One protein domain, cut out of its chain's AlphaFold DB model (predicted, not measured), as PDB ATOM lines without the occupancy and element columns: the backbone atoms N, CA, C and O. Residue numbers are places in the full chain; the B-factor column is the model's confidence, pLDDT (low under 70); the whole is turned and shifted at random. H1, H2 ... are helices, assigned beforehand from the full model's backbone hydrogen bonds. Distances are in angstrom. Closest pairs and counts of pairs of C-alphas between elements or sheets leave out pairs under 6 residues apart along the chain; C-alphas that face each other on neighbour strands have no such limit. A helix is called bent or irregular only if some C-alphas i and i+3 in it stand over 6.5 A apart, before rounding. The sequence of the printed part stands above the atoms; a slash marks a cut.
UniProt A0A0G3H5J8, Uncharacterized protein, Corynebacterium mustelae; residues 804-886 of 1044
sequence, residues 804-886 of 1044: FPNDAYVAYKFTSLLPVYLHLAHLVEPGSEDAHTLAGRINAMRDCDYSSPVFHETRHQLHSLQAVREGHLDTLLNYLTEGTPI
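What this domain is: This is residues 804 to 886 of the 1044 residues of an uncharacterized protein of Corynebacterium mustelae (UniProt A0A0G3H5J8). A long helical hairpin of H1 and H2 makes most of the length, with two short helices packed on it: H4 crosses residues 814 to 818 of H1 and 842 to 846 of H2, and H5 packs on H2 near the link of the hairpin. The tiny H3 sits at the other end, by residues 808 to 812 of H1. The printed part has 83 residues, with five named helices in the order H1 to H5 and no named strand: all helix. It is compact, with a radius of gyration of the C-alphas of 13.3 A, and only just elongated, spanning 42 by 21 by 17 A.

How they stand to each other: H1, residues 808 to 825, and H2, residues 833 to 847, touch as a hairpin at a steep tilt of 39 degrees, opposite ways; their closest C-alphas, of Tyr 821 and Leu 838, are 7.0 A apart. H1 has a kink of 50 degrees near residue 816 and is irregular, but only just: C-alphas 816 and 819 are 6.55 A apart. H3, residues 853 to 856, touches H1, closest at C-alphas Ala 808 and Val 854, 7.4 A. H4, residues 862 to 869, touches H2 at a steep tilt of 63 degrees, closest at C-alphas Arg 846 and Arg 869, 4.8 A. H5, residues 874 to 882, touches H2 at a shallow tilt of 32 degrees, opposite ways, closest at C-alphas Ala 835 and Leu 880, 5.2 A. H3 and H5 are apart. Every O i to N i+4 pair is within hydrogen-bond range in H4 and H5, against 9 of 14 in H1 and 8 of 11 in H2; H3 is too short for such a pair.

Where its parts are: H1 begins at C-alpha 808, (-0.379, -27.923, -26.061), and is 25.2 A long; H2 is 22.1 A. H3, H4 and H5 follow, and H5 ends at C-alpha 882, (-9.965, -37.352, -54.936).

The domain as a whole: The C-alphas farthest apart, of Pro 853 and Ile 886, are 43.1 A apart. The printed part has no cut and no long link. Residues 804 to 813 and 848 to 862 have pLDDT under 70.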
ATOM      1  N   PHE A 804      -1.557 -36.099 -31.502       58.88
ATOM      2  CA  PHE A 804      -2.543 -35.976 -30.423       58.88
ATOM      3  C   PHE A 804      -3.168 -34.568 -30.429       58.88
ATOM      4  O   PHE A 804      -2.454 -33.603 -30.149       58.88
ATOM      5  N   PRO A 805      -4.478 -34.413 -30.696       51.94
ATOM      6  CA  PRO A 805      -5.108 -33.095 -30.843       51.94
ATOM      7  C   PRO A 805      -5.213 -32.270 -29.543       51.94
ATOM      8  O   PRO A 805      -5.478 -31.076 -29.609       51.94
ATOM      9  N   ASN A 806      -4.963 -32.863 -28.366       54.50
ATOM     10  CA  ASN A 806      -5.174 -32.217 -27.056       54.50
ATOM     11  C   ASN A 806      -3.884 -31.869 -26.283       54.50
ATOM     12  O   ASN A 806      -3.951 -31.546 -25.097       54.50
ATOM     13  N   ASP A 807      -2.710 -31.945 -26.913       57.47
ATOM     14  CA  ASP A 807      -1.430 -31.622 -26.272       57.47
ATOM     15  C   ASP A 807      -0.929 -30.237 -26.727       57.47
ATOM     16  O   ASP A 807      -0.601 -30.014 -27.894       57.47
ATOM     17  N   ALA A 808      -0.851 -29.283 -25.794       53.88
ATOM     18  CA  ALA A 808      -0.379 -27.923 -26.061       53.88
ATOM     19  C   ALA A 808       1.070 -27.877 -26.595       53.88
ATOM     20  O   ALA A 808       1.427 -26.945 -27.318       53.88
ATOM     21  N   TYR A 809       1.894 -28.885 -26.283       55.88
ATOM     22  CA  TYR A 809       3.245 -29.037 -26.830       55.88
ATOM     23  C   TYR A 809       3.225 -29.501 -28.299       55.88
ATOM     24  O   TYR A 809       4.087 -29.120 -29.095       55.88
ATOM     25  N   VAL A 810       2.202 -30.266 -28.698       56.75
ATOM     26  CA  VAL A 810       2.006 -30.734 -30.081       56.75
ATOM     27  C   VAL A 810       1.559 -29.591 -30.994       56.75
ATOM     28  O   VAL A 810       2.036 -29.498 -32.124       56.75
ATOM     29  N   ALA A 811       0.748 -28.656 -30.496       57.28
ATOM     30  CA  ALA A 811       0.289 -27.506 -31.274       57.28
ATOM     31  C   ALA A 811       1.439 -26.568 -31.715       57.28
ATOM     32  O   ALA A 811       1.443 -26.079 -32.846       57.28
ATOM     33  N   TYR A 812       2.474 -26.398 -30.883       63.16
ATOM     34  CA  TYR A 812       3.727 -25.737 -31.278       63.16
ATOM     35  C   TYR A 812       4.449 -26.506 -32.400       63.16
ATOM     36  O   TYR A 812       4.839 -25.917 -33.409       63.16
ATOM     37  N   LYS A 813       4.562 -27.836 -32.281       69.69
ATOM     38  CA  LYS A 813       5.232 -28.694 -33.277       69.69
ATOM     39  C   LYS A 813       4.467 -28.835 -34.601       69.69
ATOM     40  O   LYS A 813       5.097 -29.075 -35.631       69.69
ATOM     41  N   PHE A 814       3.150 -28.632 -34.629       71.94
ATOM     42  CA  PHE A 814       2.396 -28.606 -35.888       71.94
ATOM     43  C   PHE A 814       2.834 -27.473 -36.814       71.94
ATOM     44  O   PHE A 814       2.918 -27.676 -38.024       71.94
ATOM     45  N   THR A 815       3.194 -26.317 -36.255       72.69
ATOM     46  CA  THR A 815       3.675 -25.178 -37.052       72.69
ATOM     47  C   THR A 815       4.949 -25.520 -37.831       72.69
ATOM     48  O   THR A 815       5.085 -25.110 -38.981       72.69
ATOM     49  N   SER A 816       5.836 -26.336 -37.247       79.12
ATOM     50  CA  SER A 816       7.068 -26.818 -37.886       79.12
ATOM     51  C   SER A 816       6.853 -28.004 -38.837       79.12
ATOM     52  O   SER A 816       7.643 -28.204 -39.757       79.12
ATOM     53  N   LEU A 817       5.783 -28.786 -38.646       86.75
ATOM     54  CA  LEU A 817       5.453 -29.938 -39.499       86.75
ATOM     55  C   LEU A 817       4.683 -29.554 -40.762       86.75
ATOM     56  O   LEU A 817       4.842 -30.213 -41.787       86.75
ATOM     57  N   LEU A 818       3.875 -28.492 -40.721       88.69
ATOM     58  CA  LEU A 818       3.065 -28.076 -41.867       88.69
ATOM     59  C   LEU A 818       3.892 -27.865 -43.156       88.69
ATOM     60  O   LEU A 818       3.487 -28.399 -44.188       88.69
ATOM     61  N   PRO A 819       5.065 -27.191 -43.144       90.88
ATOM     62  CA  PRO A 819       5.925 -27.114 -44.325       90.88
ATOM     63  C   PRO A 819       6.349 -28.489 -44.864       90.88
ATOM     64  O   PRO A 819       6.335 -28.698 -46.074       90.88
ATOM     65  N   VAL A 820       6.680 -29.444 -43.984       93.25
ATOM     66  CA  VAL A 820       7.050 -30.819 -44.372       93.25
ATOM     67  C   VAL A 820       5.871 -31.514 -45.051       93.25
ATOM     68  O   VAL A 820       6.024 -32.068 -46.138       93.25
ATOM     69  N   TYR A 821       4.684 -31.441 -44.446       93.69
ATOM     70  CA  TYR A 821       3.465 -32.039 -44.989       93.69
ATOM     71  C   TYR A 821       3.067 -31.445 -46.338       93.69
ATOM     72  O   TYR A 821       2.641 -32.181 -47.222       93.69
ATOM     73  N   LEU A 822       3.256 -30.140 -46.536       93.62
ATOM     74  CA  LEU A 822       2.961 -29.493 -47.813       93.62
ATOM     75  C   LEU A 822       3.946 -29.885 -48.917       93.62
ATOM     76  O   LEU A 822       3.520 -30.069 -50.052       93.62
ATOM     77  N   HIS A 823       5.232 -30.089 -48.611       94.62
ATOM     78  CA  HIS A 823       6.156 -30.682 -49.590       94.62
ATOM     79  C   HIS A 823       5.776 -32.124 -49.918       94.62
ATOM     80  O   HIS A 823       5.718 -32.485 -51.092       94.62
ATOM     81  N   LEU A 824       5.434 -32.929 -48.906       95.69
ATOM     82  CA  LEU A 824       4.972 -34.304 -49.106       95.69
ATOM     83  C   LEU A 824       3.682 -34.388 -49.918       95.69
ATOM     84  O   LEU A 824       3.561 -35.292 -50.739       95.69
ATOM     85  N   ALA A 825       2.766 -33.428 -49.776       95.06
ATOM     86  CA  ALA A 825       1.519 -33.386 -50.540       95.06
ATOM     87  C   ALA A 825       1.760 -33.352 -52.060       95.06
ATOM     88  O   ALA A 825       0.951 -33.845 -52.844       95.06
ATOM     89  N   HIS A 826       2.906 -32.821 -52.488       92.94
ATOM     90  CA  HIS A 826       3.310 -32.807 -53.894       92.94
ATOM     91  C   HIS A 826       4.089 -34.047 -54.329       92.94
ATOM     92  O   HIS A 826       4.337 -34.214 -55.524       92.94
ATOM     93  N   LEU A 827       4.461 -34.925 -53.401       93.12
ATOM     94  CA  LEU A 827       5.301 -36.099 -53.643       93.12
ATOM     95  C   LEU A 827       4.514 -37.408 -53.523       93.12
ATOM     96  O   LEU A 827       4.793 -38.332 -54.282       93.12
ATOM     97  N   VAL A 828       3.506 -37.468 -52.651       94.06
ATOM     98  CA  VAL A 828       2.586 -38.611 -52.561       94.06
ATOM     99  C   VAL A 828       1.684 -38.703 -53.794       94.06
ATOM    100  O   VAL A 828       1.446 -37.718 -54.508       94.06
ATOM    101  N   GLU A 829       1.199 -39.912 -54.066       92.81
ATOM    102  CA  GLU A 829       0.252 -40.167 -55.145       92.81
ATOM    103  C   GLU A 829      -1.177 -39.831 -54.678       92.81
ATOM    104  O   GLU A 829      -1.632 -40.403 -53.684       92.81
ATOM    105  N   PRO A 830      -1.896 -38.917 -55.352       94.06
ATOM    106  CA  PRO A 830      -3.305 -38.641 -55.077       94.06
ATOM    107  C   PRO A 830      -4.153 -39.913 -55.024       94.06
ATOM    108  O   PRO A 830      -3.996 -40.801 -55.860       94.06
ATOM    109  N   GLY A 831      -5.048 -40.009 -54.045       92.50
ATOM    110  CA  GLY A 831      -5.914 -41.172 -53.854       92.50
ATOM    111  C   GLY A 831      -5.247 -42.371 -53.164       92.50
ATOM    112  O   GLY A 831      -5.947 -43.318 -52.807       92.50
ATOM    113  N   SER A 832      -3.930 -42.348 -52.923       94.44
ATOM    114  CA  SER A 832      -3.247 -43.373 -52.116       94.44
ATOM    115  C   SER A 832      -3.619 -43.287 -50.629       94.44
ATOM    116  O   SER A 832      -4.088 -42.251 -50.151       94.44
ATOM    117  N   GLU A 833      -3.397 -44.365 -49.876       92.94
ATOM    118  CA  GLU A 833      -3.608 -44.390 -48.420       92.94
ATOM    119  C   GLU A 833      -2.749 -43.335 -47.697       92.94
ATOM    120  O   GLU A 833      -3.252 -42.604 -46.840       92.94
ATOM    121  N   ASP A 834      -1.494 -43.169 -48.127       93.19
ATOM    122  CA  ASP A 834      -0.581 -42.134 -47.627       93.19
ATOM    123  C   ASP A 834      -1.141 -40.724 -47.862       93.19
ATOM    124  O   ASP A 834      -1.084 -39.871 -46.975       93.19
ATOM    125  N   ALA A 835      -1.718 -40.463 -49.043       95.06
ATOM    126  CA  ALA A 835      -2.301 -39.164 -49.376       95.06
ATOM    127  C   ALA A 835      -3.565 -38.861 -48.559       95.06
ATOM    128  O   ALA A 835      -3.716 -37.739 -48.066       95.06
ATOM    129  N   HIS A 836      -4.431 -39.856 -48.345       94.62
ATOM    130  CA  HIS A 836      -5.596 -39.724 -47.462       94.62
ATOM    131  C   HIS A 836      -5.175 -39.440 -46.018       94.62
ATOM    132  O   HIS A 836      -5.712 -38.536 -45.372       94.62
ATOM    133  N   THR A 837      -4.175 -40.169 -45.525       93.81
ATOM    134  CA  THR A 837      -3.655 -39.999 -44.167       93.81
ATOM    135  C   THR A 837      -2.988 -38.636 -43.993       93.81
ATOM    136  O   THR A 837      -3.241 -37.941 -43.006       93.81
ATOM    137  N   LEU A 838      -2.193 -38.198 -44.973       94.56
ATOM    138  CA  LEU A 838      -1.581 -36.871 -44.996       94.56
ATOM    139  C   LEU A 838      -2.638 -35.758 -44.994       94.56
ATOM    140  O   LEU A 838      -2.526 -34.809 -44.214       94.56
ATOM    141  N   ALA A 839      -3.681 -35.885 -45.819       93.88
ATOM    142  CA  ALA A 839      -4.791 -34.938 -45.851       93.88
ATOM    143  C   ALA A 839      -5.510 -34.873 -44.493       93.88
ATOM    144  O   ALA A 839      -5.752 -33.781 -43.977       93.88
ATOM    145  N   GLY A 840      -5.767 -36.027 -43.868       90.69
ATOM    146  CA  GLY A 840      -6.330 -36.115 -42.520       90.69
ATOM    147  C   GLY A 840      -5.464 -35.421 -41.467       90.69
ATOM    148  O   GLY A 840      -5.981 -34.656 -40.653       90.69
ATOM    149  N   ARG A 841      -4.138 -35.606 -41.521       88.69
ATOM    150  CA  ARG A 841      -3.177 -34.965 -40.602       88.69
ATOM    151  C   ARG A 841      -3.128 -33.448 -40.754       88.69
ATOM    152  O   ARG A 841      -3.081 -32.747 -39.747       88.69
ATOM    153  N   ILE A 842      -3.163 -32.929 -41.983       89.25
ATOM    154  CA  ILE A 842      -3.248 -31.479 -42.223       89.25
ATOM    155  C   ILE A 842      -4.607 -30.949 -41.744       89.25
ATOM    156  O   ILE A 842      -4.663 -29.910 -41.090       89.25
ATOM    157  N   ASN A 843      -5.702 -31.668 -42.007       87.50
ATOM    158  CA  ASN A 843      -7.044 -31.248 -41.605       87.50
ATOM    159  C   ASN A 843      -7.228 -31.231 -40.078       87.50
ATOM    160  O   ASN A 843      -7.834 -30.303 -39.552       87.50
ATOM    161  N   ALA A 844      -6.630 -32.185 -39.356       82.19
ATOM    162  CA  ALA A 844      -6.652 -32.237 -37.892       82.19
ATOM    163  C   ALA A 844      -6.038 -30.988 -37.230       82.19
ATOM    164  O   ALA A 844      -6.375 -30.656 -36.094       82.19
ATOM    165  N   MET A 845      -5.176 -30.248 -37.940       81.25
ATOM    166  CA  MET A 845      -4.641 -28.985 -37.431       81.25
ATOM    167  C   MET A 845      -5.727 -27.915 -37.265       81.25
ATOM    168  O   MET A 845      -5.548 -27.021 -36.445       81.25
ATOM    169  N   ARG A 846      -6.863 -27.989 -37.981       79.56
ATOM    170  CA  ARG A 846      -7.955 -26.995 -37.884       79.56
ATOM    171  C   ARG A 846      -8.535 -26.884 -36.483       79.56
ATOM    172  O   ARG A 846      -8.860 -25.774 -36.060       79.56
ATOM    173  N   ASP A 847      -8.605 -28.013 -35.789       72.00
ATOM    174  CA  ASP A 847      -9.320 -28.169 -34.523       72.00
ATOM    175  C   ASP A 847      -8.431 -27.933 -33.286       72.00
ATOM    176  O   ASP A 847      -8.897 -28.057 -32.155       72.00
ATOM    177  N   CYS A 848      -7.154 -27.578 -33.472       69.38
ATOM    178  CA  CYS A 848      -6.233 -27.297 -32.368       69.38
ATOM    179  C   CYS A 848      -6.647 -26.044 -31.567       69.38
ATOM    180  O   CYS A 848      -6.982 -25.013 -32.145       69.38
ATOM    181  N   ASP A 849      -6.573 -26.092 -30.230       63.41
ATOM    182  CA  ASP A 849      -6.852 -24.929 -29.374       63.41
ATOM    183  C   ASP A 849      -5.683 -23.923 -29.380       63.41
ATOM    184  O   ASP A 849      -4.614 -24.142 -28.806       63.41
ATOM    185  N   TYR A 850      -5.914 -22.782 -30.029       60.59
ATOM    186  CA  TYR A 850      -4.941 -21.701 -30.218       60.59
ATOM    187  C   TYR A 850      -4.836 -20.726 -29.038       60.59
ATOM    188  O   TYR A 850      -4.073 -19.760 -29.110       60.59
ATOM    189  N   SER A 851      -5.613 -20.924 -27.969       58.19
ATOM    190  CA  SER A 851      -5.638 -20.025 -26.807       58.19
ATOM    191  C   SER A 851      -4.502 -20.268 -25.799       58.19
ATOM    192  O   SER A 851      -4.370 -19.522 -24.828       58.19
ATOM    193  N   SER A 852      -3.656 -21.278 -26.040       56.94
ATOM    194  CA  SER A 852      -2.561 -21.667 -25.147       56.94
ATOM    195  C   SER A 852      -1.492 -20.565 -24.974       56.94
ATOM    196  O   SER A 852      -1.010 -20.008 -25.967       56.94
ATOM    197  N   PRO A 853      -1.020 -20.299 -23.737       51.66
ATOM    198  CA  PRO A 853       0.035 -19.322 -23.462       51.66
ATOM    199  C   PRO A 853       1.383 -19.613 -24.137       51.66
ATOM    200  O   PRO A 853       2.203 -18.705 -24.275       51.66
ATOM    201  N   VAL A 854       1.613 -20.859 -24.574       53.06
ATOM    202  CA  VAL A 854       2.837 -21.291 -25.280       53.06
ATOM    203  C   VAL A 854       3.059 -20.482 -26.569       53.06
ATOM    204  O   VAL A 854       4.192 -20.281 -26.993       53.06
ATOM    205  N   PHE A 855       1.994 -19.926 -27.155       53.12
ATOM    206  CA  PHE A 855       2.053 -19.123 -28.379       53.12
ATOM    207  C   PHE A 855       2.365 -17.629 -28.161       53.12
ATOM    208  O   PHE A 855       2.396 -16.856 -29.124       53.12
ATOM    209  N   HIS A 856       2.597 -17.178 -26.920       47.81
ATOM    210  CA  HIS A 856       2.870 -15.763 -26.631       47.81
ATOM    211  C   HIS A 856       4.265 -15.289 -27.074       47.81
ATOM    212  O   HIS A 856       4.419 -14.097 -27.355       47.81
ATOM    213  N   GLU A 857       5.243 -16.192 -27.208       42.62
ATOM    214  CA  GLU A 857       6.615 -15.863 -27.634       42.62
ATOM    215  C   GLU A 857       6.826 -15.941 -29.163       42.62
ATOM    216  O   GLU A 857       7.750 -15.319 -29.683       42.62
ATOM    217  N   THR A 858       5.934 -16.601 -29.921       50.75
ATOM    218  CA  THR A 858       6.089 -16.836 -31.374       50.75
ATOM    219  C   THR A 858       4.844 -16.475 -32.202       50.75
ATOM    220  O   THR A 858       4.367 -17.258 -33.023       50.75
ATOM    221  N   ARG A 859       4.334 -15.234 -32.078       53.00
ATOM    222  CA  ARG A 859       3.143 -14.733 -32.827       53.00
ATOM    223  C   ARG A 859       3.151 -15.021 -34.336       53.00
ATOM    224  O   ARG A 859       2.099 -15.123 -34.952       53.00
ATOM    225  N   HIS A 860       4.329 -15.146 -34.934       56.16
ATOM    226  CA  HIS A 860       4.530 -15.413 -36.354       56.16
ATOM    227  C   HIS A 860       4.087 -16.821 -36.798       56.16
ATOM    228  O   HIS A 860       3.594 -16.972 -37.914       56.16
ATOM    229  N   GLN A 861       4.219 -17.835 -35.942       56.44
ATOM    230  CA  GLN A 861       3.885 -19.228 -36.271       56.44
ATOM    231  C   GLN A 861       2.371 -19.507 -36.219       56.44
ATOM    232  O   GLN A 861       1.900 -20.467 -36.819       56.44
ATOM    233  N   LEU A 862       1.580 -18.634 -35.584       63.19
ATOM    234  CA  LEU A 862       0.114 -18.735 -35.564       63.19
ATOM    235  C   LEU A 862      -0.523 -18.524 -36.947       63.19
ATOM    236  O   LEU A 862      -1.582 -19.079 -37.231       63.19
ATOM    237  N   HIS A 863       0.120 -17.745 -37.823       70.12
ATOM    238  CA  HIS A 863      -0.425 -17.442 -39.148       70.12
ATOM    239  C   HIS A 863      -0.476 -18.671 -40.067       70.12
ATOM    240  O   HIS A 863      -1.369 -18.758 -40.904       70.12
ATOM    241  N   SER A 864       0.447 -19.628 -39.914       71.88
ATOM    242  CA  SER A 864       0.475 -20.837 -40.749       71.88
ATOM    243  C   SER A 864      -0.675 -21.780 -40.415       71.88
ATOM    244  O   SER A 864      -1.334 -22.282 -41.319       71.88
ATOM    245  N   LEU A 865      -1.004 -21.929 -39.130       73.12
ATOM    246  CA  LEU A 865      -2.178 -22.685 -38.689       73.12
ATOM    247  C   LEU A 865      -3.488 -21.963 -39.038       73.12
ATOM    248  O   LEU A 865      -4.463 -22.596 -39.439       73.12
ATOM    249  N   GLN A 866      -3.499 -20.629 -38.966       74.88
ATOM    250  CA  GLN A 866      -4.631 -19.829 -39.428       74.88
ATOM    251  C   GLN A 866      -4.915 -20.057 -40.921       74.88
ATOM    252  O   GLN A 866      -6.081 -20.183 -41.287       74.88
ATOM    253  N   ALA A 867      -3.879 -20.202 -41.756       77.31
ATOM    254  CA  ALA A 867      -4.055 -20.516 -43.171       77.31
ATOM    255  C   ALA A 867      -4.768 -21.865 -43.396       77.31
ATOM    256  O   ALA A 867      -5.616 -21.979 -44.281       77.31
ATOM    257  N   VAL A 868      -4.484 -22.873 -42.559       81.75
ATOM    258  CA  VAL A 868      -5.191 -24.167 -42.593       81.75
ATOM    259  C   VAL A 868      -6.658 -24.003 -42.186       81.75
ATOM    260  O   VAL A 868      -7.544 -24.544 -42.846       81.75
ATOM    261  N   ARG A 869      -6.927 -23.240 -41.117       81.19
ATOM    262  CA  ARG A 869      -8.282 -23.002 -40.589       81.19
ATOM    263  C   ARG A 869      -9.169 -22.201 -41.544       81.19
ATOM    264  O   ARG A 869     -10.374 -22.417 -41.584       81.19
ATOM    265  N   GLU A 870      -8.582 -21.271 -42.286       84.62
ATOM    266  CA  GLU A 870      -9.282 -20.424 -43.261       84.62
ATOM    267  C   GLU A 870      -9.543 -21.120 -44.607       84.62
ATOM    268  O   GLU A 870     -10.141 -20.513 -45.489       84.62
ATOM    269  N   GLY A 871      -9.127 -22.382 -44.767       87.88
ATOM    270  CA  GLY A 871      -9.418 -23.171 -45.967       87.88
ATOM    271  C   GLY A 871      -8.496 -22.891 -47.158       87.88
ATOM    272  O   GLY A 871      -8.750 -23.393 -48.248       87.88
ATOM    273  N   HIS A 872      -7.378 -22.169 -46.979       88.00
ATOM    274  CA  HIS A 872      -6.429 -21.890 -48.079       88.00
ATOM    275  C   HIS A 872      -5.785 -23.154 -48.675       88.00
ATOM    276  O   HIS A 872      -5.181 -23.090 -49.741       88.00
ATOM    277  N   LEU A 873      -5.900 -24.301 -47.995       91.19
ATOM    278  CA  LEU A 873      -5.393 -25.600 -48.444       91.19
ATOM    279  C   LEU A 873      -6.490 -26.542 -48.970       91.19
ATOM    280  O   LEU A 873      -6.167 -27.661 -49.358       91.19
ATOM    281  N   ASP A 874      -7.766 -26.133 -48.997       93.38
ATOM    282  CA  ASP A 874      -8.901 -27.010 -49.347       93.38
ATOM    283  C   ASP A 874      -8.726 -27.679 -50.713       93.38
ATOM    284  O   ASP A 874      -8.919 -28.885 -50.853       93.38
ATOM    285  N   THR A 875      -8.293 -26.920 -51.722       94.06
ATOM    286  CA  THR A 875      -8.051 -27.453 -53.068       94.06
ATOM    287  C   THR A 875      -6.956 -28.516 -53.078       94.06
ATOM    288  O   THR A 875      -7.083 -29.520 -53.776       94.06
ATOM    289  N   LEU A 876      -5.889 -28.325 -52.296       94.06
ATOM    290  CA  LEU A 876      -4.810 -29.303 -52.182       94.06
ATOM    291  C   LEU A 876      -5.261 -30.550 -51.416       94.06
ATOM    292  O   LEU A 876      -4.950 -31.657 -51.844       94.06
ATOM    293  N   LEU A 877      -6.022 -30.388 -50.333       94.62
ATOM    294  CA  LEU A 877      -6.559 -31.507 -49.553       94.62
ATOM    295  C   LEU A 877      -7.526 -32.360 -50.376       94.62
ATOM    296  O   LEU A 877      -7.378 -33.579 -50.400       94.62
ATOM    297  N   ASN A 878      -8.438 -31.731 -51.122       95.38
ATOM    298  CA  ASN A 878      -9.347 -32.441 -52.024       95.38
ATOM    299  C   ASN A 878      -8.584 -33.158 -53.141       95.38
ATOM    300  O   ASN A 878      -8.934 -34.269 -53.524       95.38
ATOM    301  N   TYR A 879      -7.513 -32.551 -53.658       94.94
ATOM    302  CA  TYR A 879      -6.663 -33.209 -54.644       94.94
ATOM    303  C   TYR A 879      -5.933 -34.425 -54.064       94.94
ATOM    304  O   TYR A 879      -5.798 -35.422 -54.759       94.94
ATOM    305  N   LEU A 880      -5.497 -34.393 -52.803       95.62
ATOM    306  CA  LEU A 880      -4.875 -35.557 -52.165       95.62
ATOM    307  C   LEU A 880      -5.839 -36.741 -52.034       95.62
ATOM    308  O   LEU A 880      -5.404 -37.880 -52.197       95.62
ATOM    309  N   THR A 881      -7.120 -36.492 -51.765       94.25
ATOM    310  CA  THR A 881      -8.125 -37.549 -51.558       94.25
ATOM    311  C   THR A 881      -8.782 -38.017 -52.856       94.25
ATOM    312  O   THR A 881      -8.970 -39.213 -53.058       94.25
ATOM    313  N   GLU A 882      -9.120 -37.093 -53.755       91.69
ATOM    314  CA  GLU A 882      -9.965 -37.352 -54.936       91.69
ATOM    315  C   GLU A 882      -9.262 -37.047 -56.271       91.69
ATOM    316  O   GLU A 882      -9.823 -37.267 -57.345       91.69
ATOM    317  N   GLY A 883      -8.040 -36.509 -56.232       89.25
ATOM    318  CA  GLY A 883      -7.307 -36.081 -57.419       89.25
ATOM    319  C   GLY A 883      -6.796 -37.234 -58.278       89.25
ATOM    320  O   GLY A 883      -6.602 -38.359 -57.827       89.25
ATOM    321  N   THR A 884      -6.528 -36.938 -59.550       88.00
ATOM    322  CA  THR A 884      -5.908 -37.899 -60.471       88.00
ATOM    323  C   THR A 884      -4.376 -37.826 -60.380       88.00
ATOM    324  O   THR A 884      -3.817 -36.722 -60.471       88.00
ATOM    325  N   PRO A 885      -3.680 -38.970 -60.236       88.56
ATOM    326  CA  PRO A 885      -2.225 -39.042 -60.305       88.56
ATOM    327  C   PRO A 885      -1.656 -38.479 -61.609       88.56
ATOM    328  O   PRO A 885      -2.171 -38.729 -62.697       88.56
ATOM    329  N   ILE A 886      -0.552 -37.739 -61.498       88.50
ATOM    330  CA  ILE A 886       0.176 -37.177 -62.640       88.50
ATOM    331  C   ILE A 886       1.470 -37.966 -62.815       88.50
ATOM    332  O   ILE A 886       2.337 -37.936 -61.940       88.50
TER     333      ILE A 886